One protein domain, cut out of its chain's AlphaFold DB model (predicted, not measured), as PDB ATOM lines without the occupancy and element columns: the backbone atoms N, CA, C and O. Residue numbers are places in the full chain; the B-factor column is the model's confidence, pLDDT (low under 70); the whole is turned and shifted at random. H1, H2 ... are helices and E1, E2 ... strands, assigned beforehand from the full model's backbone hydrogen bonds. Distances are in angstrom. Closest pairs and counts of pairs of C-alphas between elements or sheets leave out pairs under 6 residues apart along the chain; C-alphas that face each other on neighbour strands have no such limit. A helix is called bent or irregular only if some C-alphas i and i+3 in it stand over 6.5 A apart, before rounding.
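This is residues 37 to 133 of the 133 residues of an uncharacterized protein of Acetobacter pasteurianus 386B (UniProt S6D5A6). Three helices stand side by side in a single, slightly folded layer, running back and forth, with H1 in the middle, H2 on one side of it and H3 on the other. Where H1 and H3 end, a small two-stranded hairpin of E1 and E2 follows directly on H3, and from it a tail without a named element, residues 121 to 133, runs back over one face of the layer and draws away from it towards its end. The printed part has 97 residues, with three named helices and two named strands in the order H1, H2, H3, E1, E2; the sheet, E1 - E2, is antiparallel, and the class is mostly helix. The whole is compact, with a radius of gyration of the C-alphas of 14.2 A and spans of 38 by 32 by 20 A.

H1 is residues 39 to 60, 31.4 A from first to last C-alpha, and begins with C-alpha 39 at (164.467, 140.578, 112.492). H2 is residues 65 to 86, 31.9 A long. H3 is residues 91 to 108, 25.6 A long, and ends with C-alpha 108 at (167.356, 165.260, 113.044). E1 follows as residues 109 to 111. E2 is residues 117 to 120, ending with C-alpha 120 at (164.506, 168.561, 116.883).

H1 and H2 form a helical hairpin: they touch, closest at the C-alphas of Ala 40 and Gly 86, 3.8 A apart, and run opposite ways at a shallow tilt of 16 degrees. H2 has a kink of 28 degrees near residue 76; it is neither bent nor irregular, but only just: C-alphas 73 and 76 are 6.0 A apart. H1 also touches H3, closest at the C-alphas of Ala 39 and Val 91, 4.4 A apart, and the two run the same way at a shallow tilt of 9 degrees. H2 and H3 are close but not clearly touching, with the closest C-alphas, of Gly 86 and Ala 94, 6.3 A apart. E1 and E2 form an antiparallel hairpin at 164 degrees, with N 110 and O 119 at 2.9 A and N 118 and O 110 at 2.8 A, both within hydrogen-bond range. The closest C-alphas of H1 and E2, those of Ala 57 and Met 120, are 5.1 A apart. H2 and both strands are apart. In H1 and H3 every O i to N i+4 pair is within hydrogen-bond range; in H2, 16 of 18 are.

The two C-alphas farthest apart, of Asn 88 and Tyr 114, are 42.9 A apart. The printed part has no cut, and the four links between named elements are tight. The mean pLDDT of the printed part is 81.9; residues 37 to 38 and 127 to 133 are under 70.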
ATOM      1  N   GLY A  37     160.385 136.172 112.585       58.22
ATOM      2  CA  GLY A  37     161.764 135.867 112.983       58.22
ATOM      3  C   GLY A  37     162.501 137.103 113.485       58.22
ATOM      4  O   GLY A  37     162.246 138.175 112.965       58.22
ATOM      5  N   SER A  38     163.383 136.961 114.481       67.19
ATOM      6  CA  SER A  38     163.995 138.014 115.326       67.19
ATOM      7  C   SER A  38     164.224 139.391 114.667       67.19
ATOM      8  O   SER A  38     164.063 140.422 115.313       67.19
ATOM      9  N   ALA A  39     164.526 139.415 113.370       71.06
ATOM     10  CA  ALA A  39     164.467 140.578 112.492       71.06
ATOM     11  C   ALA A  39     163.176 141.432 112.585       71.06
ATOM     12  O   ALA A  39     163.278 142.643 112.746       71.06
ATOM     13  N   ALA A  40     161.978 140.843 112.538       72.00
ATOM     14  CA  ALA A  40     160.700 141.558 112.622       72.00
ATOM     15  C   ALA A  40     160.500 142.245 113.978       72.00
ATOM     16  O   ALA A  40     159.918 143.325 114.050       72.00
ATOM     17  N   GLN A  41     161.009 141.653 115.059       79.00
ATOM     18  CA  GLN A  41     160.993 142.290 116.376       79.00
ATOM     19  C   GLN A  41     161.973 143.470 116.442       79.00
ATOM     20  O   GLN A  41     161.619 144.521 116.974       79.00
ATOM     21  N   ILE A  42     163.167 143.335 115.854       81.25
ATOM     22  CA  ILE A  42     164.167 144.414 115.779       81.25
ATOM     23  C   ILE A  42     163.625 145.606 114.981       81.25
ATOM     24  O   ILE A  42     163.707 146.749 115.432       81.25
ATOM     25  N   THR A  43     163.011 145.368 113.822       78.44
ATOM     26  CA  THR A  43     162.436 146.445 113.003       78.44
ATOM     27  C   THR A  43     161.165 147.036 113.611       78.44
ATOM     28  O   THR A  43     160.922 148.230 113.453       78.44
ATOM     29  N   ALA A  44     160.366 146.253 114.347       81.81
ATOM     30  CA  ALA A  44     159.248 146.781 115.135       81.81
ATOM     31  C   ALA A  44     159.738 147.728 116.236       81.81
ATOM     32  O   ALA A  44     159.172 148.806 116.425       81.81
ATOM     33  N   PHE A  45     160.819 147.355 116.928       86.19
ATOM     34  CA  PHE A  45     161.462 148.215 117.916       86.19
ATOM     35  C   PHE A  45     162.018 149.491 117.277       86.19
ATOM     36  O   PHE A  45     161.864 150.569 117.842       86.19
ATOM     37  N   ALA A  46     162.585 149.396 116.073       85.31
ATOM     38  CA  ALA A  46     163.022 150.563 115.313       85.31
ATOM     39  C   ALA A  46     161.855 151.530 115.017       85.31
ATOM     40  O   ALA A  46     162.003 152.733 115.209       85.31
ATOM     41  N   GLY A  47     160.683 151.011 114.634       82.62
ATOM     42  CA  GLY A  47     159.470 151.821 114.447       82.62
ATOM     43  C   GLY A  47     158.970 152.473 115.736       82.62
ATOM     44  O   GLY A  47     158.641 153.654 115.745       82.62
ATOM     45  N   TYR A  48     158.991 151.742 116.853       87.06
ATOM     46  CA  TYR A  48     158.669 152.309 118.166       87.06
ATOM     47  C   TYR A  48     159.619 153.454 118.558       87.06
ATOM     48  O   TYR A  48     159.171 154.484 119.059       87.06
ATOM     49  N   LEU A  49     160.924 153.287 118.316       89.56
ATOM     50  CA  LEU A  49     161.947 154.306 118.575       89.56
ATOM     51  C   LEU A  49     161.711 155.578 117.756       89.56
ATOM     52  O   LEU A  49     161.817 156.671 118.307       89.56
ATOM     53  N   ALA A  50     161.373 155.430 116.472       86.75
ATOM     54  CA  ALA A  50     161.056 156.551 115.592       86.75
ATOM     55  C   ALA A  50     159.825 157.324 116.085       86.75
ATOM     56  O   ALA A  50     159.927 158.515 116.363       86.75
ATOM     57  N   GLY A  51     158.707 156.632 116.327       84.69
ATOM     58  CA  GLY A  51     157.484 157.291 116.789       84.69
ATOM     59  C   GLY A  51     157.645 157.974 118.155       84.69
ATOM     60  O   GLY A  51     157.123 159.064 118.375       84.69
ATOM     61  N   GLN A  52     158.398 157.374 119.085       90.06
ATOM     62  CA  GLN A  52     158.692 158.011 120.377       90.06
ATOM     63  C   GLN A  52     159.536 159.276 120.217       90.06
ATOM     64  O   GLN A  52     159.314 160.264 120.919       90.06
ATOM     65  N   TYR A  53     160.499 159.253 119.296       90.94
ATOM     66  CA  TYR A  53     161.282 160.433 118.973       90.94
ATOM     67  C   TYR A  53     160.407 161.545 118.379       90.94
ATOM     68  O   TYR A  53     160.540 162.688 118.811       90.94
ATOM     69  N   ASP A  54     159.478 161.232 117.473       89.25
ATOM     70  CA  ASP A  54     158.594 162.240 116.873       89.25
ATOM     71  C   ASP A  54     157.684 162.900 117.912       89.25
ATOM     72  O   ASP A  54     157.537 164.120 117.917       89.25
ATOM     73  N   VAL A  55     157.172 162.130 118.880       89.19
ATOM     74  CA  VAL A  55     156.456 162.695 120.037       89.19
ATOM     75  C   VAL A  55     157.341 163.674 120.810       89.19
ATOM     76  O   VAL A  55     156.889 164.757 121.186       89.19
ATOM     77  N   MET A  56     158.608 163.325 121.055       88.75
ATOM     78  CA  MET A  56     159.547 164.225 121.731       88.75
ATOM     79  C   MET A  56     159.860 165.470 120.896       88.75
ATOM     80  O   MET A  56     159.945 166.560 121.462       88.75
ATOM     81  N   ALA A  57     160.012 165.331 119.578       88.31
ATOM     82  CA  ALA A  57     160.257 166.441 118.665       88.31
ATOM     83  C   ALA A  57     159.065 167.410 118.636       88.31
ATOM     84  O   ALA A  57     159.259 168.619 118.753       88.31
ATOM     85  N   ASP A  58     157.836 166.898 118.578       89.62
ATOM     86  CA  ASP A  58     156.618 167.711 118.636       89.62
ATOM     87  C   ASP A  58     156.486 168.458 119.969       89.62
ATOM     88  O   ASP A  58     156.166 169.649 119.987       89.62
ATOM     89  N   ILE A  59     156.795 167.802 121.093       86.88
ATOM     90  CA  ILE A  59     156.809 168.450 122.414       86.88
ATOM     91  C   ILE A  59     157.882 169.545 122.473       86.88
ATOM     92  O   ILE A  59     157.608 170.641 122.966       86.88
ATOM     93  N   TYR A  60     159.090 169.268 121.970       89.94
ATOM     94  CA  TYR A  60     160.193 170.233 121.934       89.94
ATOM     95  C   TYR A  60     159.840 171.464 121.092       89.94
ATOM     96  O   TYR A  60     160.123 172.591 121.491       89.94
ATOM     97  N   ASN A  61     159.167 171.257 119.961       88.88
ATOM     98  CA  ASN A  61     158.729 172.324 119.065       88.88
ATOM     99  C   ASN A  61     157.449 173.036 119.531       88.88
ATOM    100  O   ASN A  61     156.942 173.897 118.813       88.88
ATOM    101  N   HIS A  62     156.933 172.708 120.721       89.31
ATOM    102  CA  HIS A  62     155.692 173.259 121.267       89.31
ATOM    103  C   HIS A  62     154.484 173.080 120.334       89.31
ATOM    104  O   HIS A  62     153.646 173.976 120.217       89.31
ATOM    105  N   ALA A  63     154.390 171.928 119.666       87.75
ATOM    106  CA  ALA A  63     153.233 171.583 118.852       87.75
ATOM    107  C   ALA A  63     151.953 171.499 119.704       87.75
ATOM    108  O   ALA A  63     151.986 171.206 120.903       87.75
ATOM    109  N   ASP A  64     150.802 171.728 119.071       90.44
ATOM    110  CA  ASP A  64     149.509 171.661 119.749       90.44
ATOM    111  C   ASP A  64     149.214 170.246 120.279       90.44
ATOM    112  O   ASP A  64     149.619 169.236 119.698       90.44
ATOM    113  N   CYS A  65     148.427 170.155 121.358       85.38
ATOM    114  CA  CYS A  65     148.082 168.883 122.006       85.38
ATOM    115  C   CYS A  65     147.510 167.832 121.040       85.38
ATOM    116  O   CYS A  65     147.725 166.639 121.240       85.38
ATOM    117  N   THR A  66     146.773 168.257 120.010       91.19
ATOM    118  CA  THR A  66     146.224 167.350 118.995       91.19
ATOM    119  C   THR A  66     147.330 166.710 118.163       91.19
ATOM    120  O   THR A  66     147.295 165.500 117.964       91.19
ATOM    121  N   THR A  67     148.339 167.480 117.750       86.19
ATOM    122  CA  THR A  67     149.498 166.980 117.001       86.19
ATOM    123  C   THR A  67     150.273 165.959 117.829       86.19
ATOM    124  O   THR A  67     150.495 164.841 117.370       86.19
ATOM    125  N   VAL A  68     150.545 166.271 119.101       85.31
ATOM    126  CA  VAL A  68     151.221 165.346 120.027       85.31
ATOM    127  C   VAL A  68     150.406 164.059 120.236       85.31
ATOM    128  O   VAL A  68     150.959 162.962 120.238       85.31
ATOM    129  N   GLN A  69     149.079 164.149 120.376       84.75
ATOM    130  CA  GLN A  69     148.210 162.964 120.490       84.75
ATOM    131  C   GLN A  69     148.197 162.112 119.216       84.75
ATOM    132  O   GLN A  69     148.135 160.879 119.295       84.75
ATOM    133  N   THR A  70     148.255 162.748 118.046       84.12
ATOM    134  CA  THR A  70     148.401 162.051 116.768       84.12
ATOM    135  C   THR A  70     149.745 161.333 116.701       84.12
ATOM    136  O   THR A  70     149.752 160.138 116.422       84.12
ATOM    137  N   ALA A  71     150.848 161.994 117.057       81.56
ATOM    138  CA  ALA A  71     152.173 161.376 117.109       81.56
ATOM    139  C   ALA A  71     152.214 160.167 118.064       81.56
ATOM    140  O   ALA A  71     152.682 159.096 117.687       81.56
ATOM    141  N   ILE A  72     151.604 160.267 119.254       80.06
ATOM    142  CA  ILE A  72     151.489 159.134 120.194       80.06
ATOM    143  C   ILE A  72     150.720 157.964 119.569       80.06
ATOM    144  O   ILE A  72     151.091 156.803 119.736       80.06
ATOM    145  N   SER A  73     149.638 158.256 118.846       83.38
ATOM    146  CA  SER A  73     148.845 157.219 118.176       83.38
ATOM    147  C   SER A  73     149.640 156.549 117.047       83.38
ATOM    148  O   SER A  73     149.547 155.329 116.860       83.38
ATOM    149  N   ASN A  74     150.470 157.333 116.351       82.44
ATOM    150  CA  ASN A  74     151.323 156.879 115.257       82.44
ATOM    151  C   ASN A  74     152.425 155.920 115.716       82.44
ATOM    152  O   ASN A  74     152.725 155.006 114.959       82.44
ATOM    153  N   ILE A  75     152.891 155.976 116.973       82.69
ATOM    154  CA  ILE A  75     153.847 154.990 117.529       82.69
ATOM    155  C   ILE A  75     153.395 153.549 117.250       82.69
ATOM    156  O   ILE A  75     154.178 152.691 116.841       82.69
ATOM    157  N   SER A  76     152.110 153.263 117.475       78.75
ATOM    158  CA  SER A  76     151.566 151.919 117.259       78.75
ATOM    159  C   SER A  76     151.498 151.541 115.775       78.75
ATOM    160  O   SER A  76     151.627 150.366 115.425       78.75
ATOM    161  N   THR A  77     151.312 152.532 114.904       82.88
ATOM    162  CA  THR A  77     151.324 152.383 113.447       82.88
ATOM    163  C   THR A  77     152.742 152.113 112.953       82.88
ATOM    164  O   THR A  77     152.944 151.145 112.221       82.88
ATOM    165  N   ASP A  78     153.729 152.873 113.426       83.62
ATOM    166  CA  ASP A  78     155.138 152.747 113.042       83.62
ATOM    167  C   ASP A  78     155.735 151.433 113.533       83.62
ATOM    168  O   ASP A  78     156.422 150.736 112.788       83.62
ATOM    169  N   MET A  79     155.390 151.005 114.749       83.38
ATOM    170  CA  MET A  79     155.765 149.685 115.257       83.38
ATOM    171  C   MET A  79     155.201 148.555 114.380       83.38
ATOM    172  O   MET A  79     155.922 147.611 114.048       83.38
ATOM    173  N   LYS A  80     153.926 148.637 113.970       82.19
ATOM    174  CA  LYS A  80     153.306 147.643 113.071       82.19
ATOM    175  C   LYS A  80     153.940 147.656 111.683       82.19
ATOM    176  O   LYS A  80     154.175 146.586 111.121       82.19
ATOM    177  N   ALA A  81     154.234 148.838 111.145       82.19
ATOM    178  CA  ALA A  81     154.930 148.995 109.873       82.19
ATOM    179  C   ALA A  81     156.338 148.388 109.945       82.19
ATOM    180  O   ALA A  81     156.702 147.578 109.095       82.19
ATOM    181  N   GLY A  82     157.088 148.681 111.010       82.38
ATOM    182  CA  GLY A  82     158.396 148.098 111.284       82.38
ATOM    183  C   GLY A  82     158.337 146.577 111.367       82.38
ATOM    184  O   GLY A  82     159.109 145.897 110.689       82.38
ATOM    185  N   TYR A  83     157.380 146.021 112.113       80.69
ATOM    186  CA  TYR A  83     157.186 144.571 112.185       80.69
ATOM    187  C   TYR A  83     156.943 143.960 110.802       80.69
ATOM    188  O   TYR A  83     157.592 142.981 110.448       80.69
ATOM    189  N   ALA A  84     156.053 144.552 109.999       83.44
ATOM    190  CA  ALA A  84     155.748 144.081 108.647       83.44
ATOM    191  C   ALA A  84     156.975 144.114 107.717       83.44
ATOM    192  O   ALA A  84     157.192 143.166 106.964       83.44
ATOM    193  N   ILE A  85     157.801 145.161 107.809       83.62
ATOM    194  CA  ILE A  85     159.050 145.306 107.043       83.62
ATOM    195  C   ILE A  85     160.038 144.180 107.381       83.62
ATOM    196  O   ILE A  85     160.623 143.576 106.482       83.62
ATOM    197  N   GLY A  86     160.204 143.862 108.666       78.25
ATOM    198  CA  GLY A  86     161.186 142.870 109.103       78.25
ATOM    199  C   GLY A  86     160.760 141.413 108.936       78.25
ATOM    200  O   GLY A  86     161.606 140.536 109.096       78.25
ATOM    201  N   GLN A  87     159.505 141.118 108.561       79.62
ATOM    202  CA  GLN A  87     159.056 139.731 108.331       79.62
ATOM    203  C   GLN A  87     159.871 139.003 107.253       79.62
ATOM    204  O   GLN A  87     159.988 137.783 107.304       79.62
ATOM    205  N   ASN A  88     160.445 139.747 106.303       75.81
ATOM    206  CA  ASN A  88     161.250 139.203 105.208       75.81
ATOM    207  C   ASN A  88     162.743 139.559 105.325       75.81
ATOM    208  O   ASN A  88     163.491 139.391 104.364       75.81
ATOM    209  N   MET A  89     163.179 140.077 106.476       75.69
ATOM    210  CA  MET A  89     164.571 140.457 106.715       75.69
ATOM    211  C   MET A  89     165.328 139.369 107.470       75.69
ATOM    212  O   MET A  89     164.789 138.647 108.306       75.69
ATOM    213  N   THR A  90     166.630 139.297 107.218       79.12
ATOM    214  CA  THR A  90     167.572 138.652 108.136       79.12
ATOM    215  C   THR A  90     167.843 139.555 109.339       79.12
ATOM    216  O   THR A  90     167.662 140.770 109.275       79.12
ATOM    217  N   VAL A  91     168.342 138.982 110.437       76.38
ATOM    218  CA  VAL A  91     168.722 139.751 111.638       76.38
ATOM    219  C   VAL A  91     169.745 140.843 111.310       76.38
ATOM    220  O   VAL A  91     169.587 141.970 111.753       76.38
ATOM    221  N   ALA A  92     170.728 140.555 110.452       78.25
ATOM    222  CA  ALA A  92     171.719 141.543 110.026       78.25
ATOM    223  C   ALA A  92     171.103 142.711 109.228       78.25
ATOM    224  O   ALA A  92     171.507 143.860 109.400       78.25
ATOM    225  N   GLN A  93     170.109 142.438 108.374       80.69
ATOM    226  CA  GLN A  93     169.374 143.488 107.656       80.69
ATOM    227  C   GLN A  93     168.504 144.316 108.604       80.69
ATOM    228  O   GLN A  93     168.416 145.531 108.443       80.69
ATOM    229  N   ALA A  94     167.901 143.678 109.607       76.88
ATOM    230  CA  ALA A  94     167.120 144.364 110.625       76.88
ATOM    231  C   ALA A  94     167.989 145.236 111.545       76.88
ATOM    232  O   ALA A  94     167.604 146.362 111.845       76.88
ATOM    233  N   ASP A  95     169.183 144.779 111.925       81.44
ATOM    234  CA  ASP A  95     170.153 145.592 112.668       81.44
ATOM    235  C   ASP A  95     170.626 146.789 111.837       81.44
ATOM    236  O   ASP A  95     170.722 147.906 112.344       81.44
ATOM    237  N   ALA A  96     170.888 146.599 110.540       84.75
ATOM    238  CA  ALA A  96     171.205 147.708 109.642       84.75
ATOM    239  C   ALA A  96     170.038 148.707 109.541       84.75
ATOM    240  O   ALA A  96     170.253 149.918 109.583       84.75
ATOM    241  N   PHE A  97     168.799 148.212 109.472       85.50
ATOM    242  CA  PHE A  97     167.595 149.041 109.489       85.50
ATOM    243  C   PHE A  97     167.473 149.846 110.789       85.50
ATOM    244  O   PHE A  97     167.273 151.059 110.740       85.50
ATOM    245  N   LEU A  98     167.655 149.205 111.947       86.75
ATOM    246  CA  LEU A  98     167.642 149.873 113.249       86.75
ATOM    247  C   LEU A  98     168.721 150.959 113.328       86.75
ATOM    248  O   LEU A  98     168.432 152.080 113.740       86.75
ATOM    249  N   ASN A  99     169.944 150.667 112.879       87.81
ATOM    250  CA  ASN A  99     171.029 151.648 112.849       87.81
ATOM    251  C   ASN A  99     170.718 152.838 111.927       87.81
ATOM    252  O   ASN A  99     171.037 153.973 112.278       87.81
ATOM    253  N   ASN A 100     170.045 152.617 110.794       89.81
ATOM    254  CA  ASN A 100     169.593 153.702 109.917       89.81
ATOM    255  C   ASN A 100     168.542 154.592 110.596       89.81
ATOM    256  O   ASN A 100     168.606 155.815 110.465       89.81
ATOM    257  N   VAL A 101     167.608 154.008 111.354       90.94
ATOM    258  CA  VAL A 101     166.641 154.780 112.154       90.94
ATOM    259  C   VAL A 101     167.365 155.603 113.219       90.94
ATOM    260  O   VAL A 101     167.151 156.809 113.302       90.94
ATOM    261  N   VAL A 102     168.277 154.992 113.981       89.38
ATOM    262  CA  VAL A 102     169.072 155.696 115.004       89.38
ATOM    263  C   VAL A 102     169.885 156.834 114.387       89.38
ATOM    264  O   VAL A 102     169.903 157.937 114.930       89.38
ATOM    265  N   SER A 103     170.516 156.607 113.234       90.19
ATOM    266  CA  SER A 103     171.248 157.652 112.515       90.19
ATOM    267  C   SER A 103     170.324 158.775 112.039       90.19
ATOM    268  O   SER A 103     170.713 159.939 112.100       90.19
ATOM    269  N   SER A 104     169.112 158.450 111.584       88.38
ATOM    270  CA  SER A 104     168.123 159.445 111.152       88.38
ATOM    271  C   SER A 104     167.702 160.326 112.327       88.38
ATOM    272  O   SER A 104     167.770 161.549 112.220       88.38
ATOM    273  N   ILE A 105     167.409 159.716 113.482       90.00
ATOM    274  CA  ILE A 105     167.134 160.423 114.742       90.00
ATOM    275  C   ILE A 105     168.301 161.348 115.105       90.00
ATOM    276  O   ILE A 105     168.106 162.537 115.329       90.00
ATOM    277  N   GLN A 106     169.531 160.828 115.123       89.69
ATOM    278  CA  GLN A 106     170.713 161.624 115.471       89.69
ATOM    279  C   GLN A 106     170.922 162.805 114.518       89.69
ATOM    280  O   GLN A 106     171.305 163.881 114.969       89.69
ATOM    281  N   SER A 107     170.651 162.625 113.223       90.00
ATOM    282  CA  SER A 107     170.764 163.694 112.225       90.00
ATOM    283  C   SER A 107     169.657 164.746 112.320       90.00
ATOM    284  O   SER A 107     169.854 165.885 111.902       90.00
ATOM    285  N   ALA A 108     168.506 164.379 112.886       89.56
ATOM    286  CA  ALA A 108     167.356 165.260 113.044       89.56
ATOM    287  C   ALA A 108     167.428 166.128 114.317       89.56
ATOM    288  O   ALA A 108     166.649 167.077 114.457       89.56
ATOM    289  N   VAL A 109     168.388 165.853 115.208       90.75
ATOM    290  CA  VAL A 109     168.671 166.642 116.414       90.75
ATOM    291  C   VAL A 109     169.899 167.522 116.196       90.75
ATOM    292  O   VAL A 109     170.987 167.037 115.898       90.75
ATOM    293  N   SER A 110     169.757 168.829 116.414       90.00
ATOM    294  CA  SER A 110     170.887 169.768 116.412       90.00
ATOM    295  C   SER A 110     171.308 170.133 117.830       90.00
ATOM    296  O   SER A 110     170.464 170.365 118.696       90.00
ATOM    297  N   TRP A 111     172.620 170.231 118.048       89.12
ATOM    298  CA  TRP A 111     173.230 170.554 119.338       89.12
ATOM    299  C   TRP A 111     174.052 171.838 119.234       89.12
ATOM    300  O   TRP A 111     174.736 172.064 118.235       89.12
ATOM    301  N   ASN A 112     174.038 172.662 120.280       87.88
ATOM    302  CA  ASN A 112     174.992 173.761 120.399       87.88
ATOM    303  C   ASN A 112     176.339 173.283 120.967       87.88
ATOM    304  O   ASN A 112     176.477 172.179 121.495       87.88
ATOM    305  N   ASN A 113     177.331 174.176 120.941       86.25
ATOM    306  CA  ASN A 113     178.669 173.932 121.493       86.25
ATOM    307  C   ASN A 113     178.691 173.677 123.018       86.25
ATOM    308  O   ASN A 113     179.744 173.357 123.560       86.25
ATOM    309  N   TYR A 114     177.556 173.827 123.709       86.31
ATOM    310  CA  TYR A 114     177.397 173.579 125.143       86.31
ATOM    311  C   TYR A 114     176.663 172.260 125.441       86.31
ATOM    312  O   TYR A 114     176.336 171.996 126.595       86.31
ATOM    313  N   GLY A 115     176.393 171.431 124.423       83.25
ATOM    314  CA  GLY A 115     175.721 170.139 124.589       83.25
ATOM    315  C   GLY A 115     174.218 170.249 124.850       83.25
ATOM    316  O   GLY A 115     173.622 169.317 125.383       83.25
ATOM    317  N   GLN A 116     173.591 171.370 124.492       83.50
ATOM    318  CA  GLN A 116     172.140 171.538 124.566       83.50
ATOM    319  C   GLN A 116     171.516 171.329 123.190       83.50
ATOM    320  O   GLN A 116     172.044 171.813 122.187       83.50
ATOM    321  N   VAL A 117     170.367 170.659 123.159       86.62
ATOM    322  CA  VAL A 117     169.553 170.526 121.949       86.62
ATOM    323  C   VAL A 117     168.992 171.896 121.569       86.62
ATOM    324  O   VAL A 117     168.364 172.556 122.399       86.62
ATOM    325  N   THR A 118     169.217 172.318 120.325       88.25
ATOM    326  CA  THR A 118     168.719 173.585 119.757       88.25
ATOM    327  C   THR A 118     167.609 173.398 118.733       88.25
ATOM    328  O   THR A 118     166.928 174.362 118.399       88.25
ATOM    329  N   GLN A 119     167.460 172.189 118.195       87.62
ATOM    330  CA  GLN A 119     166.412 171.846 117.242       87.62
ATOM    331  C   GLN A 119     166.176 170.338 117.271       87.62
ATOM    332  O   GLN A 119     167.135 169.568 117.348       87.62
ATOM    333  N   MET A 120     164.914 169.935 117.161       91.06
ATOM    334  CA  MET A 120     164.506 168.561 116.883       91.06
ATOM    335  C   MET A 120     163.519 168.607 115.725       91.06
ATOM    336  O   MET A 120     162.517 169.307 115.816       91.06
ATOM    337  N   ASN A 121     163.790 167.893 114.640       89.94
ATOM    338  CA  ASN A 121     162.837 167.759 113.539       89.94
ATOM    339  C   ASN A 121     162.218 166.360 113.578       89.94
ATOM    340  O   ASN A 121     162.973 165.417 113.818       89.94
ATOM    341  N   PRO A 122     160.907 166.198 113.333       87.00
ATOM    342  CA  PRO A 122     160.318 164.879 113.121       87.00
ATOM    343  C   PRO A 122     161.026 164.133 111.985       87.00
ATOM    344  O   PRO A 122     161.559 164.761 111.061       87.00
ATOM    345  N   ILE A 123     161.044 162.809 112.056       88.00
ATOM    346  CA  ILE A 123     161.601 161.943 111.017       88.00
ATOM    347  C   ILE A 123     160.493 161.169 110.313       88.00
ATOM    348  O   ILE A 123     159.481 160.819 110.901       88.00
ATOM    349  N   ASP A 124     160.709 160.846 109.042       84.25
ATOM    350  CA  ASP A 124     159.807 159.944 108.333       84.25
ATOM    351  C   ASP A 124     160.154 158.484 108.656       84.25
ATOM    352  O   ASP A 124     161.317 158.065 108.565       84.25
ATOM    353  N   PHE A 125     159.134 157.688 108.983       82.56
ATOM    354  CA  PHE A 125     159.251 156.244 109.155       82.56
ATOM    355  C   PHE A 125     158.398 155.473 108.121       82.56
ATOM    356  O   PHE A 125     157.233 155.811 107.909       82.56
ATOM    357  N   PRO A 126     158.927 154.397 107.501       76.44
ATOM    358  CA  PRO A 126     160.314 153.944 107.571       76.44
ATOM    359  C   PRO A 126     161.266 154.928 106.865       76.44
ATOM    360  O   PRO A 126     160.895 155.497 105.836       76.44
ATOM    361  N   PRO A 127     162.504 155.099 107.363       68.81
ATOM    362  CA  PRO A 127     163.493 155.921 106.678       68.81
ATOM    363  C   PRO A 127     163.765 155.344 105.287       68.81
ATOM    364  O   PRO A 127     163.667 154.131 105.083       68.81
ATOM    365  N   SER A 128     164.118 156.196 104.322       62.25
ATOM    366  CA  SER A 128     164.463 155.767 102.963       62.25
ATOM    367  C   SER A 128     165.698 154.859 102.986       62.25
ATOM    368  O   SER A 128     166.848 155.289 102.970       62.25
ATOM    369  N   VAL A 129     165.453 153.557 103.069       53.34
ATOM    370  CA  VAL A 129     166.489 152.537 103.179       53.34
ATOM    371  C   VAL A 129     166.965 152.140 101.792       53.34
ATOM    372  O   VAL A 129     166.280 151.452 101.040       53.34
ATOM    373  N   ASN A 130     168.177 152.580 101.458       42.97
ATOM    374  CA  ASN A 130     168.902 152.107 100.290       42.97
ATOM    375  C   ASN A 130     169.500 150.734 100.633       42.97
ATOM    376  O   ASN A 130     170.637 150.626 101.092       42.97
ATOM    377  N   PHE A 131     168.698 149.676 100.508       45.88
ATOM    378  CA  PHE A 131     169.226 148.317 100.568       45.88
ATOM    379  C   PHE A 131     170.040 148.107  99.296       45.88
ATOM    380  O   PHE A 131     169.462 147.987  98.217       45.88
ATOM    381  N   GLY A 132     171.370 148.167  99.420       40.31
ATOM    382  CA  GLY A 132     172.293 147.954  98.309       40.31
ATOM    383  C   GLY A 132     171.856 146.761  97.458       40.31
ATOM    384  O   GLY A 132     171.530 145.702  98.001       40.31
ATOM    385  N   SER A 133     171.777 147.001  96.150       33.22
ATOM    386  CA  SER A 133     171.452 146.001  95.127       33.22
ATOM    387  C   SER A 133     172.557 144.965  94.990       33.22
ATOM    388  O   SER A 133     173.738 145.333  95.192       33.22
TER     389      SER A 133